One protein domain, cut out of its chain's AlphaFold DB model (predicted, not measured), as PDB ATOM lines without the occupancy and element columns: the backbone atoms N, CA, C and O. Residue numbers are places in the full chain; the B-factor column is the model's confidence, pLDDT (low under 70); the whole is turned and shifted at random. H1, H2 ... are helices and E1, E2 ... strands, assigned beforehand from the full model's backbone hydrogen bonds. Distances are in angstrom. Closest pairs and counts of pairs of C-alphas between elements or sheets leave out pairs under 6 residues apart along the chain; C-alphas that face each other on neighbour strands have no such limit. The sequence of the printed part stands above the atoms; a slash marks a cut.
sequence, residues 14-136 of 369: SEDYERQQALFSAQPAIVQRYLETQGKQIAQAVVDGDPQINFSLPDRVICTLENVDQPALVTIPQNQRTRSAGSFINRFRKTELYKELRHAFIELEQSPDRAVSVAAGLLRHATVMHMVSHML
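AT A GLANCE: This is residues 14 to 136 of the 369 residues of an uncharacterized protein of Chloroflexi bacterium (UniProt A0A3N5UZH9). One long helix, H6, runs slantwise through the core, and three other helices, H1, H2 and H5, pack on different stretches of it. Beside this helical core runs a kinked two-strand ribbon made of two small sheets: the chain goes out along E1 and E2, turns, and comes back along E3 and E4, with E1 and E4 covered by H2 and H5 and with E2 and E3 over the first part of H6. The far part of the E2 and E3 hairpin makes one end of the longest axis, and the short helix H4 makes the other. The printed part has 123 residues, with six named helices and four named strands that follow each other along the chain as H1, H2, E1, E2, E3, H3, E4, H4, H5, H6; both sheets, E1 - E4 and E2 - E3, are antiparallel, and the class is mixed, helices and strands. It is compact, with a radius of gyration of the C-alphas of 14.6 A, and only just elongated, spanning 49 by 32 by 26 A.

HOW THE PARTS SIT: H1, residues 14 to 25, touches H6, residues 114 to 133, with its residues 20 to 24 alone; the closest C-alphas, of Phe 24 and Leu 122, are 6.1 A apart, and the two lines are about perpendicular at 80 degrees. H2, residues 29 to 48, is close to H1 but not clearly touching, the closest C-alphas being those of Phe 24 and Gln 32, 6.9 A apart. H2 touches H6 with residues 35 to 43 alone, at a steep tilt of 61 degrees, the same way; the C-alphas of Gly 39 and Thr 127 come closest, at 3.8 A. E1, residues 52 to 56, comes nearest to H2 with the C-alphas of Gln 38 and Phe 55, 6.6 A apart. E2, residues 60 to 65, and E3, residues 68 to 75, form an antiparallel hairpin, with N 63 and O 72 at 3.1 A and N 74 and O 61 at 2.8 A, within hydrogen-bond range. E3 bends by 79 degrees at residue 71. The closest C-alphas of E2 and H6 are those of Val 61 and Ala 115, 6.3 A apart. H3, residues 78 to 81, runs directly into E4, residues 82 to 86, which is antiparallel to E1, with N 53 and O 85 at 2.9 A and N 83 and O 55 at 2.9 A, within hydrogen-bond range. H4, residues 90 to 93, is apart from H6. H5, residues 97 to 109, comes nearest to E4 with the C-alphas of Ala 85 and Leu 101, 5.5 A apart. H5 and H6 form a helical hairpin: they touch, closest at the C-alphas of Glu 109 and Ser 117, 4.0 A, opposite ways at a shallow tilt of 34.8 degrees, only just short of steep. H6 is the hub, touching three helices. In H1, H2, H5 and H6 every O i to N i+4 pair is within hydrogen-bond range; H3 and H4 are too short for such a pair.

IN THESE COORDINATES: H1 begins at C-alpha 14, (-19.169, -17.768, -0.476), and is 16.3 A long from first to last C-alpha. H2 measures 28.4 A, H5 18.1 A and H6 28.0 A. E1 and E2 are each 13.7 A long, E3 15.0 A, E4 13.9 A, H3 5.3 A and H4 4.8 A. H6 ends at C-alpha 133, (-4.405, -20.820, -10.847).

THE WHOLE: The two C-alphas farthest apart are those of Asp 69 and Phe 92, at 49.0 A. The printed part has no cut, and each link between named elements is tight. The mean pLDDT of the printed part is 90.2; residues 66 to 69 and 90 to 94 are under 70, where the model's confidence is low.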
ATOM      1  N   SER A  14     -18.792 -18.390   0.797       93.12
ATOM      2  CA  SER A  14     -19.169 -17.768  -0.476       93.12
ATOM      3  C   SER A  14     -19.155 -16.243  -0.379       93.12
ATOM      4  O   SER A  14     -18.495 -15.592  -1.185       93.12
ATOM      5  N   GLU A  15     -19.783 -15.672   0.653       93.31
ATOM      6  CA  GLU A  15     -19.768 -14.223   0.892       93.31
ATOM      7  C   GLU A  15     -18.343 -13.675   1.064       93.31
ATOM      8  O   GLU A  15     -18.012 -12.609   0.543       93.31
ATOM      9  N   ASP A  16     -17.486 -14.388   1.801       92.94
ATOM     10  CA  ASP A  16     -16.099 -13.977   2.013       92.94
ATOM     11  C   ASP A  16     -15.279 -14.053   0.711       92.94
ATOM     12  O   ASP A  16     -14.498 -13.135   0.444       92.94
ATOM     13  N   TYR A  17     -15.477 -15.082  -0.124       95.19
ATOM     14  CA  TYR A  17     -14.834 -15.185  -1.437       95.19
ATOM     15  C   TYR A  17     -15.271 -14.050  -2.369       95.19
ATOM     16  O   TYR A  17     -14.422 -13.307  -2.861       95.19
ATOM     17  N   GLU A  18     -16.581 -13.855  -2.550       95.19
ATOM     18  CA  GLU A  18     -17.138 -12.806  -3.412       95.19
ATOM     19  C   GLU A  18     -16.683 -11.414  -2.971       95.19
ATOM     20  O   GLU A  18     -16.287 -10.589  -3.798       95.19
ATOM     21  N   ARG A  19     -16.661 -11.157  -1.655       93.69
ATOM     22  CA  ARG A  19     -16.169  -9.894  -1.098       93.69
ATOM     23  C   ARG A  19     -14.705  -9.656  -1.454       93.69
ATOM     24  O   ARG A  19     -14.370  -8.551  -1.877       93.69
ATOM     25  N   GLN A  20     -13.831 -10.648  -1.268       94.75
ATOM     26  CA  GLN A  20     -12.406 -10.495  -1.586       94.75
ATOM     27  C   GLN A  20     -12.179 -10.339  -3.091       94.75
ATOM     28  O   GLN A  20     -11.430  -9.453  -3.498       94.75
ATOM     29  N   GLN A  21     -12.884 -11.119  -3.910       95.25
ATOM     30  CA  GLN A  21     -12.804 -11.042  -5.367       95.25
ATOM     31  C   GLN A  21     -13.246  -9.665  -5.887       95.25
ATOM     32  O   GLN A  21     -12.570  -9.061  -6.727       95.25
ATOM     33  N   ALA A  22     -14.351  -9.130  -5.362       94.44
ATOM     34  CA  ALA A  22     -14.845  -7.803  -5.714       94.44
ATOM     35  C   ALA A  22     -13.874  -6.699  -5.269       94.44
ATOM     36  O   ALA A  22     -13.567  -5.797  -6.049       94.44
ATOM     37  N   LEU A  23     -13.340  -6.785  -4.043       94.38
ATOM     38  CA  LEU A  23     -12.349  -5.830  -3.535       94.38
ATOM     39  C   LEU A  23     -11.053  -5.850  -4.345       94.38
ATOM     40  O   LEU A  23     -10.479  -4.785  -4.576       94.38
ATOM     41  N   PHE A  24     -10.597  -7.031  -4.770       96.31
ATOM     42  CA  PHE A  24      -9.407  -7.190  -5.601       96.31
ATOM     43  C   PHE A  24      -9.627  -6.583  -6.987       96.31
ATOM     44  O   PHE A  24      -8.838  -5.748  -7.430       96.31
ATOM     45  N   SER A  25     -10.755  -6.913  -7.618       95.38
ATOM     46  CA  SER A  25     -11.130  -6.407  -8.945       95.38
ATOM     47  C   SER A  25     -11.333  -4.889  -8.964       95.38
ATOM     48  O   SER A  25     -11.069  -4.243  -9.976       95.38
ATOM     49  N   ALA A  26     -11.763  -4.302  -7.844       94.94
ATOM     50  CA  ALA A  26     -11.919  -2.859  -7.703       94.94
ATOM     51  C   ALA A  26     -10.580  -2.104  -7.645       94.94
ATOM     52  O   ALA A  26     -10.567  -0.899  -7.892       94.94
ATOM     53  N   GLN A  27      -9.462  -2.767  -7.318       96.56
ATOM     54  CA  GLN A  27      -8.163  -2.100  -7.205       96.56
ATOM     55  C   GLN A  27      -7.652  -1.594  -8.561       96.56
ATOM     56  O   GLN A  27      -7.912  -2.214  -9.591       96.56
ATOM     57  N   PRO A  28      -6.829  -0.529  -8.595       96.00
ATOM     58  CA  PRO A  28      -6.133  -0.131  -9.813       96.00
ATOM     59  C   PRO A  28      -5.216  -1.250 -10.328       96.00
ATOM     60  O   PRO A  28      -4.572  -1.938  -9.538       96.00
ATOM     61  N   ALA A  29      -5.058  -1.370 -11.649       95.50
ATOM     62  CA  ALA A  29      -4.255  -2.433 -12.270       95.50
ATOM     63  C   ALA A  29      -2.803  -2.508 -11.752       95.50
ATOM     64  O   ALA A  29      -2.234  -3.590 -11.635       95.50
ATOM     65  N   ILE A  30      -2.200  -1.363 -11.409       95.56
ATOM     66  CA  ILE A  30      -0.856  -1.308 -10.812       95.56
ATOM     67  C   ILE A  30      -0.814  -1.982  -9.430       95.56
ATOM     68  O   ILE A  30       0.147  -2.681  -9.120       95.56
ATOM     69  N   VAL A  31      -1.871  -1.822  -8.628       96.12
ATOM     70  CA  VAL A  31      -2.004  -2.429  -7.298       96.12
ATOM     71  C   VAL A  31      -2.295  -3.922  -7.428       96.12
ATOM     72  O   VAL A  31      -1.668  -4.707  -6.725       96.12
ATOM     73  N   GLN A  32      -3.167  -4.328  -8.359       97.25
ATOM     74  CA  GLN A  32      -3.432  -5.747  -8.633       97.25
ATOM     75  C   GLN A  32      -2.138  -6.493  -8.993       97.25
ATOM     76  O   GLN A  32      -1.772  -7.447  -8.314       97.25
ATOM     77  N   ARG A  33      -1.361  -5.983  -9.960       96.94
ATOM     78  CA  ARG A  33      -0.073  -6.582 -10.365       96.94
ATOM     79  C   ARG A  33       0.955  -6.630  -9.240       96.94
ATOM     80  O   ARG A  33       1.741  -7.574  -9.141       96.94
ATOM     81  N   TYR A  34       0.977  -5.602  -8.394       97.19
ATOM     82  CA  TYR A  34       1.839  -5.581  -7.218       97.19
ATOM     83  C   TYR A  34       1.462  -6.698  -6.235       97.19
ATOM     84  O   TYR A  34       2.332  -7.455  -5.802       97.19
ATOM     85  N   LEU A  35       0.170  -6.829  -5.924       97.62
ATOM     86  CA  LEU A  35      -0.362  -7.876  -5.052       97.62
ATOM     87  C   LEU A  35      -0.117  -9.272  -5.630       97.62
ATOM     88  O   LEU A  35       0.282 -10.157  -4.885       97.62
ATOM     89  N   GLU A  36      -0.281  -9.464  -6.939       97.56
ATOM     90  CA  GLU A  36       0.040 -10.719  -7.633       97.56
ATOM     91  C   GLU A  36       1.528 -11.062  -7.522       97.56
ATOM     92  O   GLU A  36       1.888 -12.201  -7.233       97.56
ATOM     93  N   THR A  37       2.409 -10.073  -7.701       97.31
ATOM     94  CA  THR A  37       3.862 -10.275  -7.604       97.31
ATOM     95  C   THR A  37       4.278 -10.653  -6.182       97.31
ATOM     96  O   THR A  37       5.052 -11.591  -5.993       97.31
ATOM     97  N   GLN A  38       3.753  -9.950  -5.173       96.88
ATOM     98  CA  GLN A  38       3.991 -10.289  -3.768       96.88
ATOM     99  C   GLN A  38       3.363 -11.642  -3.407       96.88
ATOM    100  O   GLN A  38       4.014 -12.472  -2.777       96.88
ATOM    101  N   GLY A  39       2.139 -11.905  -3.864       97.38
ATOM    102  CA  GLY A  39       1.434 -13.165  -3.647       97.38
ATOM    103  C   GLY A  39       2.180 -14.358  -4.236       97.38
ATOM    104  O   GLY A  39       2.317 -15.375  -3.565       97.38
ATOM    105  N   LYS A  40       2.764 -14.212  -5.432       97.44
ATOM    106  CA  LYS A  40       3.647 -15.217  -6.041       97.44
ATOM    107  C   LYS A  40       4.858 -15.534  -5.164       97.44
ATOM    108  O   LYS A  40       5.166 -16.703  -4.956       97.44
ATOM    109  N   GLN A  41       5.538 -14.513  -4.640       96.88
ATOM    110  CA  GLN A  41       6.697 -14.711  -3.758       96.88
ATOM    111  C   GLN A  41       6.309 -15.456  -2.475       96.88
ATOM    112  O   GLN A  41       7.014 -16.372  -2.056       96.88
ATOM    113  N   ILE A  42       5.165 -15.100  -1.881       97.19
ATOM    114  CA  ILE A  42       4.647 -15.757  -0.675       97.19
ATOM    115  C   ILE A  42       4.252 -17.201  -0.951       97.19
ATOM    116  O   ILE A  42       4.641 -18.093  -0.198       97.19
ATOM    117  N   ALA A  43       3.521 -17.436  -2.037       97.19
ATOM    118  CA  ALA A  43       3.097 -18.763  -2.450       97.19
ATOM    119  C   ALA A  43       4.303 -19.691  -2.659       97.19
ATOM    120  O   ALA A  43       4.322 -20.795  -2.116       97.19
ATOM    121  N   GLN A  44       5.338 -19.216  -3.359       96.06
ATOM    122  CA  GLN A  44       6.554 -19.989  -3.601       96.06
ATOM    123  C   GLN A  44       7.263 -20.363  -2.293       96.06
ATOM    124  O   GLN A  44       7.515 -21.540  -2.059       96.06
ATOM    125  N   ALA A  45       7.498 -19.397  -1.397       95.06
ATOM    126  CA  ALA A  45       8.171 -19.651  -0.121       95.06
ATOM    127  C   ALA A  45       7.396 -20.634   0.776       95.06
ATOM    128  O   ALA A  45       7.986 -21.481   1.451       95.06
ATOM    129  N   VAL A  46       6.061 -20.539   0.782       94.44
ATOM    130  CA  VAL A  46       5.190 -21.473   1.513       94.44
ATOM    131  C   VAL A  46       5.327 -22.887   0.973       94.44
ATOM    132  O   VAL A  46       5.467 -23.826   1.756       94.44
ATOM    133  N   VAL A  47       5.279 -23.039  -0.349       92.94
ATOM    134  CA  VAL A  47       5.350 -24.342  -1.005       92.94
ATOM    135  C   VAL A  47       6.743 -24.945  -0.830       92.94
ATOM    136  O   VAL A  47       6.846 -26.101  -0.421       92.94
ATOM    137  N   ASP A  48       7.811 -24.177  -1.029       91.81
ATOM    138  CA  ASP A  48       9.198 -24.641  -0.876       91.81
ATOM    139  C   ASP A  48       9.582 -24.954   0.579       91.81
ATOM    140  O   ASP A  48      10.581 -25.629   0.836       91.81
ATOM    141  N   GLY A  49       8.758 -24.533   1.543       89.19
ATOM    142  CA  GLY A  49       8.993 -24.783   2.962       89.19
ATOM    143  C   GLY A  49      10.096 -23.897   3.534       89.19
ATOM    144  O   GLY A  49      10.849 -24.327   4.415       89.19
ATOM    145  N   ASP A  50      10.200 -22.661   3.044       90.75
ATOM    146  CA  ASP A  50      11.172 -21.694   3.535       90.75
ATOM    147  C   ASP A  50      10.976 -21.413   5.033       90.75
ATOM    148  O   ASP A  50       9.858 -21.426   5.544       90.75
ATOM    149  N   PRO A  51      12.046 -21.130   5.795       88.19
ATOM    150  CA  PRO A  51      11.920 -20.885   7.232       88.19
ATOM    151  C   PRO A  51      11.274 -19.529   7.565       88.19
ATOM    152  O   PRO A  51      10.764 -19.342   8.673       88.19
ATOM    153  N   GLN A  52      11.343 -18.571   6.638       91.75
ATOM    154  CA  GLN A  52      10.839 -17.212   6.803       91.75
ATOM    155  C   GLN A  52      10.598 -16.548   5.447       91.75
ATOM    156  O   GLN A  52      11.218 -16.924   4.453       91.75
ATOM    157  N   ILE A  53       9.796 -15.490   5.443       94.19
ATOM    158  CA  ILE A  53       9.607 -14.620   4.285       94.19
ATOM    159  C   ILE A  53       9.428 -13.164   4.712       94.19
ATOM    160  O   ILE A  53       8.782 -12.874   5.718       94.19
ATOM    161  N   ASN A  54       9.964 -12.249   3.903       93.94
ATOM    162  CA  ASN A  54       9.651 -10.827   3.964       93.94
ATOM    163  C   ASN A  54       8.679 -10.479   2.840       93.94
ATOM    164  O   ASN A  54       8.890 -10.878   1.696       93.94
ATOM    165  N   PHE A  55       7.649  -9.710   3.158       94.56
ATOM    166  CA  PHE A  55       6.672  -9.235   2.188       94.56
ATOM    167  C   PHE A  55       6.272  -7.801   2.507       94.56
ATOM    168  O   PHE A  55       6.563  -7.263   3.580       94.56
ATOM    169  N   SER A  56       5.612  -7.155   1.555       94.94
ATOM    170  CA  SER A  56       5.236  -5.756   1.695       94.94
ATOM    171  C   SER A  56       3.840  -5.466   1.165       94.94
ATOM    172  O   SER A  56       3.450  -5.940   0.101       94.94
ATOM    173  N   LEU A  57       3.090  -4.662   1.914       95.31
ATOM    174  CA  LEU A  57       1.784  -4.153   1.504       95.31
ATOM    175  C   LEU A  57       1.946  -3.063   0.428       95.31
ATOM    176  O   LEU A  57       2.968  -2.364   0.428       95.31
ATOM    177  N   PRO A  58       0.955  -2.889  -0.469       94.12
ATOM    178  CA  PRO A  58       0.953  -1.804  -1.443       94.12
ATOM    179  C   PRO A  58       1.016  -0.428  -0.765       94.12
ATOM    180  O   PRO A  58       0.731  -0.262   0.420       94.12
ATOM    181  N   ASP A  59       1.403   0.591  -1.527       91.44
ATOM    182  CA  ASP A  59       1.470   1.964  -1.034       91.44
ATOM    183  C   ASP A  59       0.085   2.594  -0.850       91.44
ATOM    184  O   ASP A  59      -0.095   3.449   0.025       91.44
ATOM    185  N   ARG A  60      -0.880   2.163  -1.666       92.12
ATOM    186  CA  ARG A  60      -2.272   2.599  -1.643       92.12
ATOM    187  C   ARG A  60      -3.216   1.435  -1.911       92.12
ATOM    188  O   ARG A  60      -2.876   0.509  -2.641       92.12
ATOM    189  N   VAL A  61      -4.420   1.521  -1.362       94.44
ATOM    190  CA  VAL A  61      -5.482   0.536  -1.579       94.44
ATOM    191  C   VAL A  61      -6.834   1.234  -1.627       94.44
ATOM    192  O   VAL A  61      -7.047   2.233  -0.942       94.44
ATOM    193  N   ILE A  62      -7.744   0.730  -2.450       91.69
ATOM    194  CA  ILE A  62      -9.141   1.145  -2.429       91.69
ATOM    195  C   ILE A  62      -9.837   0.417  -1.286       91.69
ATOM    196  O   ILE A  62      -9.866  -0.815  -1.257       91.69
ATOM    197  N   CYS A  63     -10.408   1.178  -0.358       87.56
ATOM    198  CA  CYS A  63     -11.230   0.654   0.723       87.56
ATOM    199  C   CYS A  63     -12.417   1.580   1.017       87.56
ATOM    200  O   CYS A  63     -12.398   2.773   0.712       87.56
ATOM    201  N   THR A  64     -13.476   1.012   1.594       80.81
ATOM    202  CA  THR A  64     -14.591   1.781   2.153       80.81
ATOM    203  C   THR A  64     -14.228   2.217   3.569       80.81
ATOM    204  O   THR A  64     -13.825   1.394   4.399       80.81
ATOM    205  N   LEU A  65     -14.319   3.521   3.827       74.31
ATOM    206  CA  LEU A  65     -14.074   4.117   5.138       74.31
ATOM    207  C   LEU A  65     -15.415   4.352   5.835       74.31
ATOM    208  O   LEU A  65     -16.388   4.695   5.177       74.31
ATOM    209  N   GLU A  66     -15.460   4.243   7.164       63.47
ATOM    210  CA  GLU A  66     -16.700   4.418   7.948       63.47
ATOM    211  C   GLU A  66     -17.382   5.783   7.729       63.47
ATOM    212  O   GLU A  66     -18.587   5.906   7.909       63.47
ATOM    213  N   ASN A  67     -16.620   6.792   7.292       63.00
ATOM    214  CA  ASN A  67     -17.091   8.162   7.070       63.00
ATOM    215  C   ASN A  67     -17.273   8.526   5.583       63.00
ATOM    216  O   ASN A  67     -17.539   9.686   5.271       63.00
ATOM    217  N   VAL A  68     -17.068   7.578   4.660       65.44
ATOM    218  CA  VAL A  68     -17.182   7.802   3.212       65.44
ATOM    219  C   VAL A  68     -17.944   6.631   2.596       65.44
ATOM    220  O   VAL A  68     -17.401   5.537   2.464       65.44
ATOM    221  N   ASP A  69     -19.184   6.876   2.162       64.12
ATOM    222  CA  ASP A  69     -20.038   5.856   1.526       64.12
ATOM    223  C   ASP A  69     -19.459   5.313   0.207       64.12
ATOM    224  O   ASP A  69     -19.891   4.278  -0.300       64.12
ATOM    225  N   GLN A  70     -18.470   6.007  -0.366       73.00
ATOM    226  CA  GLN A  70     -17.812   5.624  -1.609       73.00
ATOM    227  C   GLN A  70     -16.413   5.037  -1.363       73.00
ATOM    228  O   GLN A  70     -15.663   5.553  -0.529       73.00
ATOM    229  N   PRO A  71     -16.015   3.992  -2.114       83.19
ATOM    230  CA  PRO A  71     -14.654   3.471  -2.075       83.19
ATOM    231  C   PRO A  71     -13.645   4.573  -2.407       83.19
ATOM    232  O   PRO A  71     -13.749   5.228  -3.446       83.19
ATOM    233  N   ALA A  72     -12.653   4.765  -1.541       86.12
ATOM    234  CA  ALA A  72     -11.622   5.777  -1.715       86.12
ATOM    235  C   ALA A  72     -10.237   5.132  -1.760       86.12
ATOM    236  O   ALA A  72      -9.982   4.118  -1.108       86.12
ATOM    237  N   LEU A  73      -9.326   5.736  -2.526       88.69
ATOM    238  CA  LEU A  73      -7.926   5.330  -2.559       88.69
ATOM    239  C   LEU A  73      -7.204   5.889  -1.326       88.69
ATOM    240  O   LEU A  73      -6.962   7.092  -1.232       88.69
ATOM    241  N   VAL A  74      -6.839   5.013  -0.394       91.25
ATOM    242  CA  VAL A  74      -6.210   5.371   0.882       91.25
ATOM    243  C   VAL A  74      -4.732   5.001   0.857       91.25
ATOM    244  O   VAL A  74      -4.352   3.953   0.342       91.25
ATOM    245  N   THR A  75      -3.880   5.877   1.395       90.88
ATOM    246  CA  THR A  75      -2.429   5.647   1.478       90.88
ATOM    247  C   THR A  75      -2.076   4.902   2.757       90.88
ATOM    248  O   THR A  75      -2.481   5.319   3.837       90.88
ATOM    249  N   ILE A  76      -1.269   3.848   2.641       90.88
ATOM    250  CA  ILE A  76      -0.791   3.060   3.782       90.88
ATOM    251  C   ILE A  76       0.522   3.669   4.302       90.88
ATOM    252  O   ILE A  76       1.439   3.885   3.498       90.88
ATOM    253  N   PRO A  77       0.670   3.938   5.613       86.75
ATOM    254  CA  PRO A  77       1.907   4.467   6.191       86.75
ATOM    255  C   PRO A  77       3.131   3.580   5.912       86.75
ATOM    256  O   PRO A  77       3.076   2.361   6.057       86.75
ATOM    257  N   GLN A  78       4.270   4.176   5.536       84.31
ATOM    258  CA  GLN A  78       5.472   3.431   5.117       84.31
ATOM    259  C   GLN A  78       5.997   2.465   6.194       84.31
ATOM    260  O   GLN A  78       6.427   1.358   5.873       84.31
ATOM    261  N   ASN A  79       5.910   2.853   7.468       86.19
ATOM    262  CA  ASN A  79       6.307   2.039   8.620       86.19
ATOM    263  C   ASN A  79       5.435   0.788   8.831       86.19
ATOM    264  O   ASN A  79       5.819  -0.088   9.596       86.19
ATOM    265  N   GLN A  80       4.280   0.697   8.171       84.12
ATOM    266  CA  GLN A  80       3.357  -0.431   8.294       84.12
ATOM    267  C   GLN A  80       3.373  -1.360   7.073       84.12
ATOM    268  O   GLN A  80       2.770  -2.435   7.132       84.12
ATOM    269  N   ARG A  81       4.072  -0.976   5.993       86.31
ATOM    270  CA  ARG A  81       4.089  -1.721   4.725       86.31
ATOM    271  C   ARG A  81       4.946  -2.972   4.781       86.31
ATOM    272  O   ARG A  81       4.510  -4.005   4.295       86.31
ATOM    273  N   THR A  82       6.153  -2.885   5.334       89.38
ATOM    274  CA  THR A  82       7.098  -4.012   5.331       89.38
ATOM    275  C   THR A  82       6.820  -4.927   6.511       89.38
ATOM    276  O   THR A  82       6.737  -4.464   7.649       89.38
ATOM    277  N   ARG A  83       6.680  -6.223   6.239       89.31
ATOM    278  CA  ARG A  83       6.385  -7.259   7.225       89.31
ATOM    279  C   ARG A  83       7.240  -8.492   6.965       89.31
ATOM    280  O   ARG A  83       7.765  -8.697   5.873       89.31
ATOM    281  N   SER A  84       7.371  -9.315   7.992       89.31
ATOM    282  CA  SER A  84       8.057 -10.597   7.926       89.31
ATOM    283  C   SER A  84       7.228 -11.642   8.649       89.31
ATOM    284  O   SER A  84       6.653 -11.343   9.695       89.31
ATOM    285  N   ALA A  85       7.199 -12.861   8.127       87.12
ATOM    286  CA  ALA A  85       6.612 -14.011   8.797       87.12
ATOM    287  C   ALA A  85       7.647 -15.128   8.920       87.12
ATOM    288  O   ALA A  85       8.436 -15.371   8.005       87.12
ATOM    289  N   GLY A  86       7.615 -15.819  10.055       82.69
ATOM    290  CA  GLY A  86       8.565 -16.871  10.381       82.69
ATOM    291  C   GLY A  86       9.926 -16.365  10.863       82.69
ATOM    292  O   GLY A  86      10.151 -15.178  11.089       82.69
ATOM    293  N   SER A  87      10.832 -17.311  11.086       80.25
ATOM    294  CA  SER A  87      12.176 -17.066  11.601       80.25
ATOM    295  C   SER A  87      13.085 -18.229  11.226       80.25
ATOM    296  O   SER A  87      12.641 -19.374  11.179       80.25
ATOM    297  N   PHE A  88      14.389 -17.992  11.081       73.38
ATOM    298  CA  PHE A  88      15.379 -19.071  10.940       73.38
ATOM    299  C   PHE A  88      15.314 -20.125  12.061       73.38
ATOM    300  O   PHE A  88      15.683 -21.280  11.842       73.38
ATOM    301  N   ILE A  89      14.795 -19.766  13.242       72.69
ATOM    302  CA  ILE A  89      14.579 -20.697  14.361       72.69
ATOM    303  C   ILE A  89      13.500 -21.745  14.024       72.69
ATOM    304  O   ILE A  89      13.550 -22.869  14.532       72.69
ATOM    305  N   ASN A  90      12.566 -21.437  13.120       68.12
ATOM    306  CA  ASN A  90      11.479 -22.338  12.732       68.12
ATOM    307  C   ASN A  90      11.983 -23.617  12.066       68.12
ATOM    308  O   ASN A  90      11.393 -24.675  12.283       68.12
ATOM    309  N   ARG A  91      13.132 -23.561  11.374       63.25
ATOM    310  CA  ARG A  91      13.807 -24.757  10.842       63.25
ATOM    311  C   ARG A  91      14.105 -25.777  11.945       63.25
ATOM    312  O   ARG A  91      13.966 -26.975  11.729       63.25
ATOM    313  N   PHE A  92      14.470 -25.311  13.140       66.56
ATOM    314  CA  PHE A  92      14.767 -26.174  14.285       66.56
ATOM    315  C   PHE A  92      13.507 -26.634  15.023       66.56
ATOM    316  O   PHE A  92      13.491 -27.726  15.586       66.56
ATOM    317  N   ARG A  93      12.441 -25.823  15.010       64.62
ATOM    318  CA  ARG A  93      11.157 -26.135  15.663       64.62
ATOM    319  C   ARG A  93      10.197 -26.950  14.794       64.62
ATOM    320  O   ARG A  93       9.165 -27.379  15.299       64.62
ATOM    321  N   LYS A  94      10.534 -27.173  13.516       67.06
ATOM    322  CA  LYS A  94       9.648 -27.769  12.501       67.06
ATOM    323  C   LYS A  94       8.304 -27.032  12.391       67.06
ATOM    324  O   LYS A  94       7.286 -27.635  12.067       67.06
ATOM    325  N   THR A  95       8.298 -25.732  12.686       71.69
ATOM    326  CA  THR A  95       7.110 -24.903  12.487       71.69
ATOM    327  C   THR A  95       7.009 -24.575  11.007       71.69
ATOM    328  O   THR A  95       7.926 -23.989  10.437       71.69
ATOM    329  N   GLU A  96       5.902 -24.964  10.388       83.81
ATOM    330  CA  GLU A  96       5.666 -24.731   8.965       83.81
ATOM    331  C   GLU A  96       5.314 -23.262   8.714       83.81
ATOM    332  O   GLU A  96       4.461 -22.690   9.400       83.81
ATOM    333  N   LEU A  97       5.947 -22.656   7.706       89.25
ATOM    334  CA  LEU A  97       5.819 -21.230   7.396       89.25
ATOM    335  C   LEU A  97       4.370 -20.779   7.190       89.25
ATOM    336  O   LEU A  97       4.003 -19.683   7.611       89.25
ATOM    337  N   TYR A  98       3.524 -21.625   6.598       91.31
ATOM    338  CA  TYR A  98       2.124 -21.282   6.350       91.31
ATOM    339  C   TYR A  98       1.347 -20.977   7.641       91.31
ATOM    340  O   TYR A  98       0.429 -20.160   7.615       91.31
ATOM    341  N   LYS A  99       1.702 -21.596   8.780       91.62
ATOM    342  CA  LYS A  99       1.048 -21.343  10.077       91.62
ATOM    343  C   LYS A  99       1.372 -19.942  10.586       91.62
ATOM    344  O   LYS A  99       0.472 -19.223  11.012       91.62
ATOM    345  N   GLU A 100       2.639 -19.553  10.484       92.31
ATOM    346  CA  GLU A 100       3.121 -18.216  10.848       92.31
ATOM    347  C   GLU A 100       2.532 -17.148   9.926       92.31
ATOM    348  O   GLU A 100       2.033 -16.130  10.394       92.31
ATOM    349  N   LEU A 101       2.507 -17.401   8.614       93.50
ATOM    350  CA  LEU A 101       1.879 -16.500   7.647       93.50
ATOM    351  C   LEU A 101       0.383 -16.344   7.889       93.50
ATOM    352  O   LEU A 101      -0.124 -15.226   7.860       93.50
ATOM    353  N   ARG A 102      -0.331 -17.439   8.168       93.56
ATOM    354  CA  ARG A 102      -1.750 -17.377   8.527       93.56
ATOM    355  C   ARG A 102      -1.960 -16.502   9.759       93.56
ATOM    356  O   ARG A 102      -2.880 -15.690   9.766       93.56
ATOM    357  N   HIS A 103      -1.124 -16.658  10.784       92.44
ATOM    358  CA  HIS A 103      -1.205 -15.834  11.985       92.44
ATOM    359  C   HIS A 103      -0.932 -14.354  11.679       92.44
ATOM    360  O   HIS A 103      -1.742 -13.506  12.046       92.44
ATOM    361  N   ALA A 104       0.128 -14.061  10.922       93.19
ATOM    362  CA  ALA A 104       0.481 -12.706  10.511       93.19
ATOM    363  C   ALA A 104      -0.628 -12.034   9.682       93.19
ATOM    364  O   ALA A 104      -0.949 -10.869   9.909       93.19
ATOM    365  N   PHE A 105      -1.258 -12.756   8.750       94.88
ATOM    366  CA  PHE A 105      -2.392 -12.223   7.995       94.88
ATOM    367  C   PHE A 105      -3.599 -11.942   8.889       94.88
ATOM    368  O   PHE A 105      -4.192 -10.879   8.755       94.88
ATOM    369  N   ILE A 106      -3.938 -12.842   9.819       94.44
ATOM    370  CA  ILE A 106      -5.046 -12.620  10.761       94.44
ATOM    371  C   ILE A 106      -4.795 -11.370  11.611       94.44
ATOM    372  O   ILE A 106      -5.705 -10.565  11.787       94.44
ATOM    373  N   GLU A 107      -3.572 -11.181  12.109       94.31
ATOM    374  CA  GLU A 107      -3.203  -9.997  12.892       94.31
ATOM    375  C   GLU A 107      -3.347  -8.707  12.070       94.31
ATOM    376  O   GLU A 107      -3.942  -7.732  12.531       94.31
ATOM    377  N   LEU A 108      -2.855  -8.701  10.826       94.06
ATOM    378  CA  LEU A 108      -2.953  -7.537   9.945       94.06
ATOM    379  C   LEU A 108      -4.397  -7.242   9.520       94.06
ATOM    380  O   LEU A 108      -4.790  -6.080   9.468       94.06
ATOM    381  N   GLU A 109      -5.201  -8.270   9.256       93.50
ATOM    382  CA  GLU A 109      -6.625  -8.126   8.934       93.50
ATOM    383  C   GLU A 109      -7.437  -7.575  10.113       93.50
ATOM    384  O   GLU A 109      -8.451  -6.911   9.897       93.50
ATOM    385  N   GLN A 110      -6.978  -7.789  11.348       93.81
ATOM    386  CA  GLN A 110      -7.554  -7.218  12.569       93.81
ATOM    387  C   GLN A 110      -6.992  -5.831  12.921       93.81
ATOM    388  O   GLN A 110      -7.343  -5.271  13.960       93.81
ATOM    389  N   SER A 111      -6.127  -5.260  12.076       92.81
ATOM    390  CA  SER A 111      -5.572  -3.926  12.300       92.81
ATOM    391  C   SER A 111      -6.680  -2.865  12.390       92.81
ATOM    392  O   SER A 111      -7.617  -2.894  11.588       92.81
ATOM    393  N   PRO A 112      -6.563  -1.881  13.307       89.75
ATOM    394  CA  PRO A 112      -7.488  -0.751  13.359       89.75
ATOM    395  C   PRO A 112      -7.364   0.162  12.130       89.75
ATOM    396  O   PRO A 112      -8.288   0.916  11.832       89.75
ATOM    397  N   ASP A 113      -6.238   0.110  11.407       90.50
ATOM    398  CA  ASP A 113      -6.105   0.796  10.126       90.50
ATOM    399  C   ASP A 113      -6.787  -0.034   9.032       90.50
ATOM    400  O   ASP A 113      -6.310  -1.094   8.609       90.50
ATOM    401  N   ARG A 114      -7.916   0.485   8.540       90.69
ATOM    402  CA  ARG A 114      -8.716  -0.159   7.499       90.69
ATOM    403  C   ARG A 114      -7.921  -0.421   6.219       90.69
ATOM    404  O   ARG A 114      -8.156  -1.438   5.574       90.69
ATOM    405  N   ALA A 115      -6.995   0.461   5.844       92.62
ATOM    406  CA  ALA A 115      -6.181   0.281   4.647       92.62
ATOM    407  C   ALA A 115      -5.196  -0.887   4.816       92.62
ATOM    408  O   ALA A 115      -5.041  -1.691   3.900       92.62
ATOM    409  N   VAL A 116      -4.599  -1.039   6.004       94.12
ATOM    410  CA  VAL A 116      -3.742  -2.194   6.333       94.12
ATOM    411  C   VAL A 116      -4.545  -3.491   6.326       94.12
ATOM    412  O   VAL A 116      -4.123  -4.461   5.696       94.12
ATOM    413  N   SER A 117      -5.714  -3.491   6.970       94.38
ATOM    414  CA  SER A 117      -6.609  -4.652   7.032       94.38
ATOM    415  C   SER A 117      -7.023  -5.132   5.636       94.38
ATOM    416  O   SER A 117      -6.860  -6.309   5.304       94.38
ATOM    417  N   VAL A 118      -7.475  -4.215   4.772       94.56
ATOM    418  CA  VAL A 118      -7.866  -4.543   3.393       94.56
ATOM    419  C   VAL A 118      -6.664  -5.007   2.572       94.56
ATOM    420  O   VAL A 118      -6.758  -6.019   1.882       94.56
ATOM    421  N   ALA A 119      -5.520  -4.328   2.663       95.69
ATOM    422  CA  ALA A 119      -4.323  -4.723   1.926       95.69
ATOM    423  C   ALA A 119      -3.820  -6.124   2.307       95.69
ATOM    424  O   ALA A 119      -3.392  -6.875   1.431       95.69
ATOM    425  N   ALA A 120      -3.900  -6.496   3.586       96.00
ATOM    426  CA  ALA A 120      -3.549  -7.835   4.045       96.00
ATOM    427  C   ALA A 120      -4.503  -8.903   3.490       96.00
ATOM    428  O   ALA A 120      -4.034  -9.918   2.973       96.00
ATOM    429  N   GLY A 121      -5.815  -8.642   3.518       96.25
ATOM    430  CA  GLY A 121      -6.820  -9.530   2.925       96.25
ATOM    431  C   GLY A 121      -6.613  -9.739   1.425       96.25
ATOM    432  O   GLY A 121      -6.592 -10.876   0.953       96.25
ATOM    433  N   LEU A 122      -6.344  -8.658   0.691       97.44
ATOM    434  CA  LEU A 122      -6.049  -8.711  -0.741       97.44
ATOM    435  C   LEU A 122      -4.753  -9.462  -1.051       97.44
ATOM    436  O   LEU A 122      -4.700 -10.213  -2.022       97.44
ATOM    437  N   LEU A 123      -3.710  -9.288  -0.236       97.62
ATOM    438  CA  LEU A 123      -2.447 -10.002  -0.412       97.62
ATOM    439  C   LEU A 123      -2.612 -11.502  -0.142       97.62
ATOM    440  O   LEU A 123      -2.104 -12.327  -0.904       97.62
ATOM    441  N   ARG A 124      -3.360 -11.868   0.905       97.38
ATOM    442  CA  ARG A 124      -3.715 -13.263   1.188       97.38
ATOM    443  C   ARG A 124      -4.531 -13.868   0.046       97.38
ATOM    444  O   ARG A 124      -4.215 -14.971  -0.390       97.38
ATOM    445  N   HIS A 125      -5.516 -13.133  -0.471       97.69
ATOM    446  CA  HIS A 125      -6.313 -13.536  -1.628       97.69
ATOM    447  C   HIS A 125      -5.437 -13.748  -2.876       97.69
ATOM    448  O   HIS A 125      -5.448 -14.835  -3.443       97.69
ATOM    449  N   ALA A 126      -4.591 -12.780  -3.242       97.94
ATOM    450  CA  ALA A 126      -3.673 -12.900  -4.377       97.94
ATOM    451  C   ALA A 126      -2.705 -14.091  -4.238       97.94
ATOM    452  O   ALA A 126      -2.418 -14.779  -5.215       97.94
ATOM    453  N   THR A 127      -2.237 -14.367  -3.016       98.25
ATOM    454  CA  THR A 127      -1.376 -15.522  -2.716       98.25
ATOM    455  C   THR A 127      -2.086 -16.834  -3.044       98.25
ATOM    456  O   THR A 127      -1.562 -17.637  -3.814       98.25
ATOM    457  N   VAL A 128      -3.288 -17.058  -2.501       97.81
ATOM    458  CA  VAL A 128      -4.007 -18.324  -2.721       97.81
ATOM    459  C   VAL A 128      -4.506 -18.467  -4.158       97.81
ATOM    460  O   VAL A 128      -4.443 -19.566  -4.702       97.81
ATOM    461  N   MET A 129      -4.897 -17.371  -4.817       97.31
ATOM    462  CA  MET A 129      -5.254 -17.391  -6.240       97.31
ATOM    463  C   MET A 129      -4.058 -17.768  -7.116       97.31
ATOM    464  O   MET A 129      -4.218 -18.503  -8.090       97.31
ATOM    465  N   HIS A 130      -2.845 -17.325  -6.767       97.56
ATOM    466  CA  HIS A 130      -1.634 -17.754  -7.463       97.56
ATOM    467  C   HIS A 130      -1.362 -19.252  -7.268       97.56
ATOM    468  O   HIS A 130      -1.081 -19.952  -8.242       97.56
ATOM    469  N   MET A 131      -1.501 -19.756  -6.036       97.75
ATOM    470  CA  MET A 131      -1.342 -21.185  -5.730       97.75
ATOM    471  C   MET A 131      -2.303 -22.050  -6.544       97.75
ATOM    472  O   MET A 131      -1.889 -23.053  -7.117       97.75
ATOM    473  N   VAL A 132      -3.575 -21.652  -6.625       96.31
ATOM    474  CA  VAL A 132      -4.587 -22.409  -7.365       96.31
ATOM    475  C   VAL A 132      -4.374 -22.273  -8.863       96.31
ATOM    476  O   VAL A 132      -4.242 -23.294  -9.527       96.31
ATOM    477  N   SER A 133      -4.287 -21.056  -9.398       92.88
ATOM    478  CA  SER A 133      -4.405 -20.820 -10.847       92.88
ATOM    479  C   SER A 133      -3.085 -20.977 -11.611       92.88
ATOM    480  O   SER A 133      -3.096 -21.350 -12.778       92.88
ATOM    481  N   HIS A 134      -1.938 -20.724 -10.968       93.19
ATOM    482  CA  HIS A 134      -0.647 -20.598 -11.664       93.19
ATOM    483  C   HIS A 134       0.419 -21.609 -11.226       93.19
ATOM    484  O   HIS A 134       1.283 -21.948 -12.029       93.19
ATOM    485  N   MET A 135       0.392 -22.096  -9.979       94.75
ATOM    486  CA  MET A 135       1.367 -23.103  -9.524       94.75
ATOM    487  C   MET A 135       0.996 -24.530  -9.931       94.75
ATOM    488  O   MET A 135       1.836 -25.428  -9.882       94.75
ATOM    489  N   LEU A 136      -0.267 -24.749 -10.291       93.69
ATOM    490  CA  LEU A 136      -0.813 -26.067 -10.569       93.69
ATOM    491  C   LEU A 136      -1.226 -26.170 -12.036       93.69
ATOM    492  O   LEU A 136      -1.942 -25.283 -12.517       93.69
TER     493      LEU A 136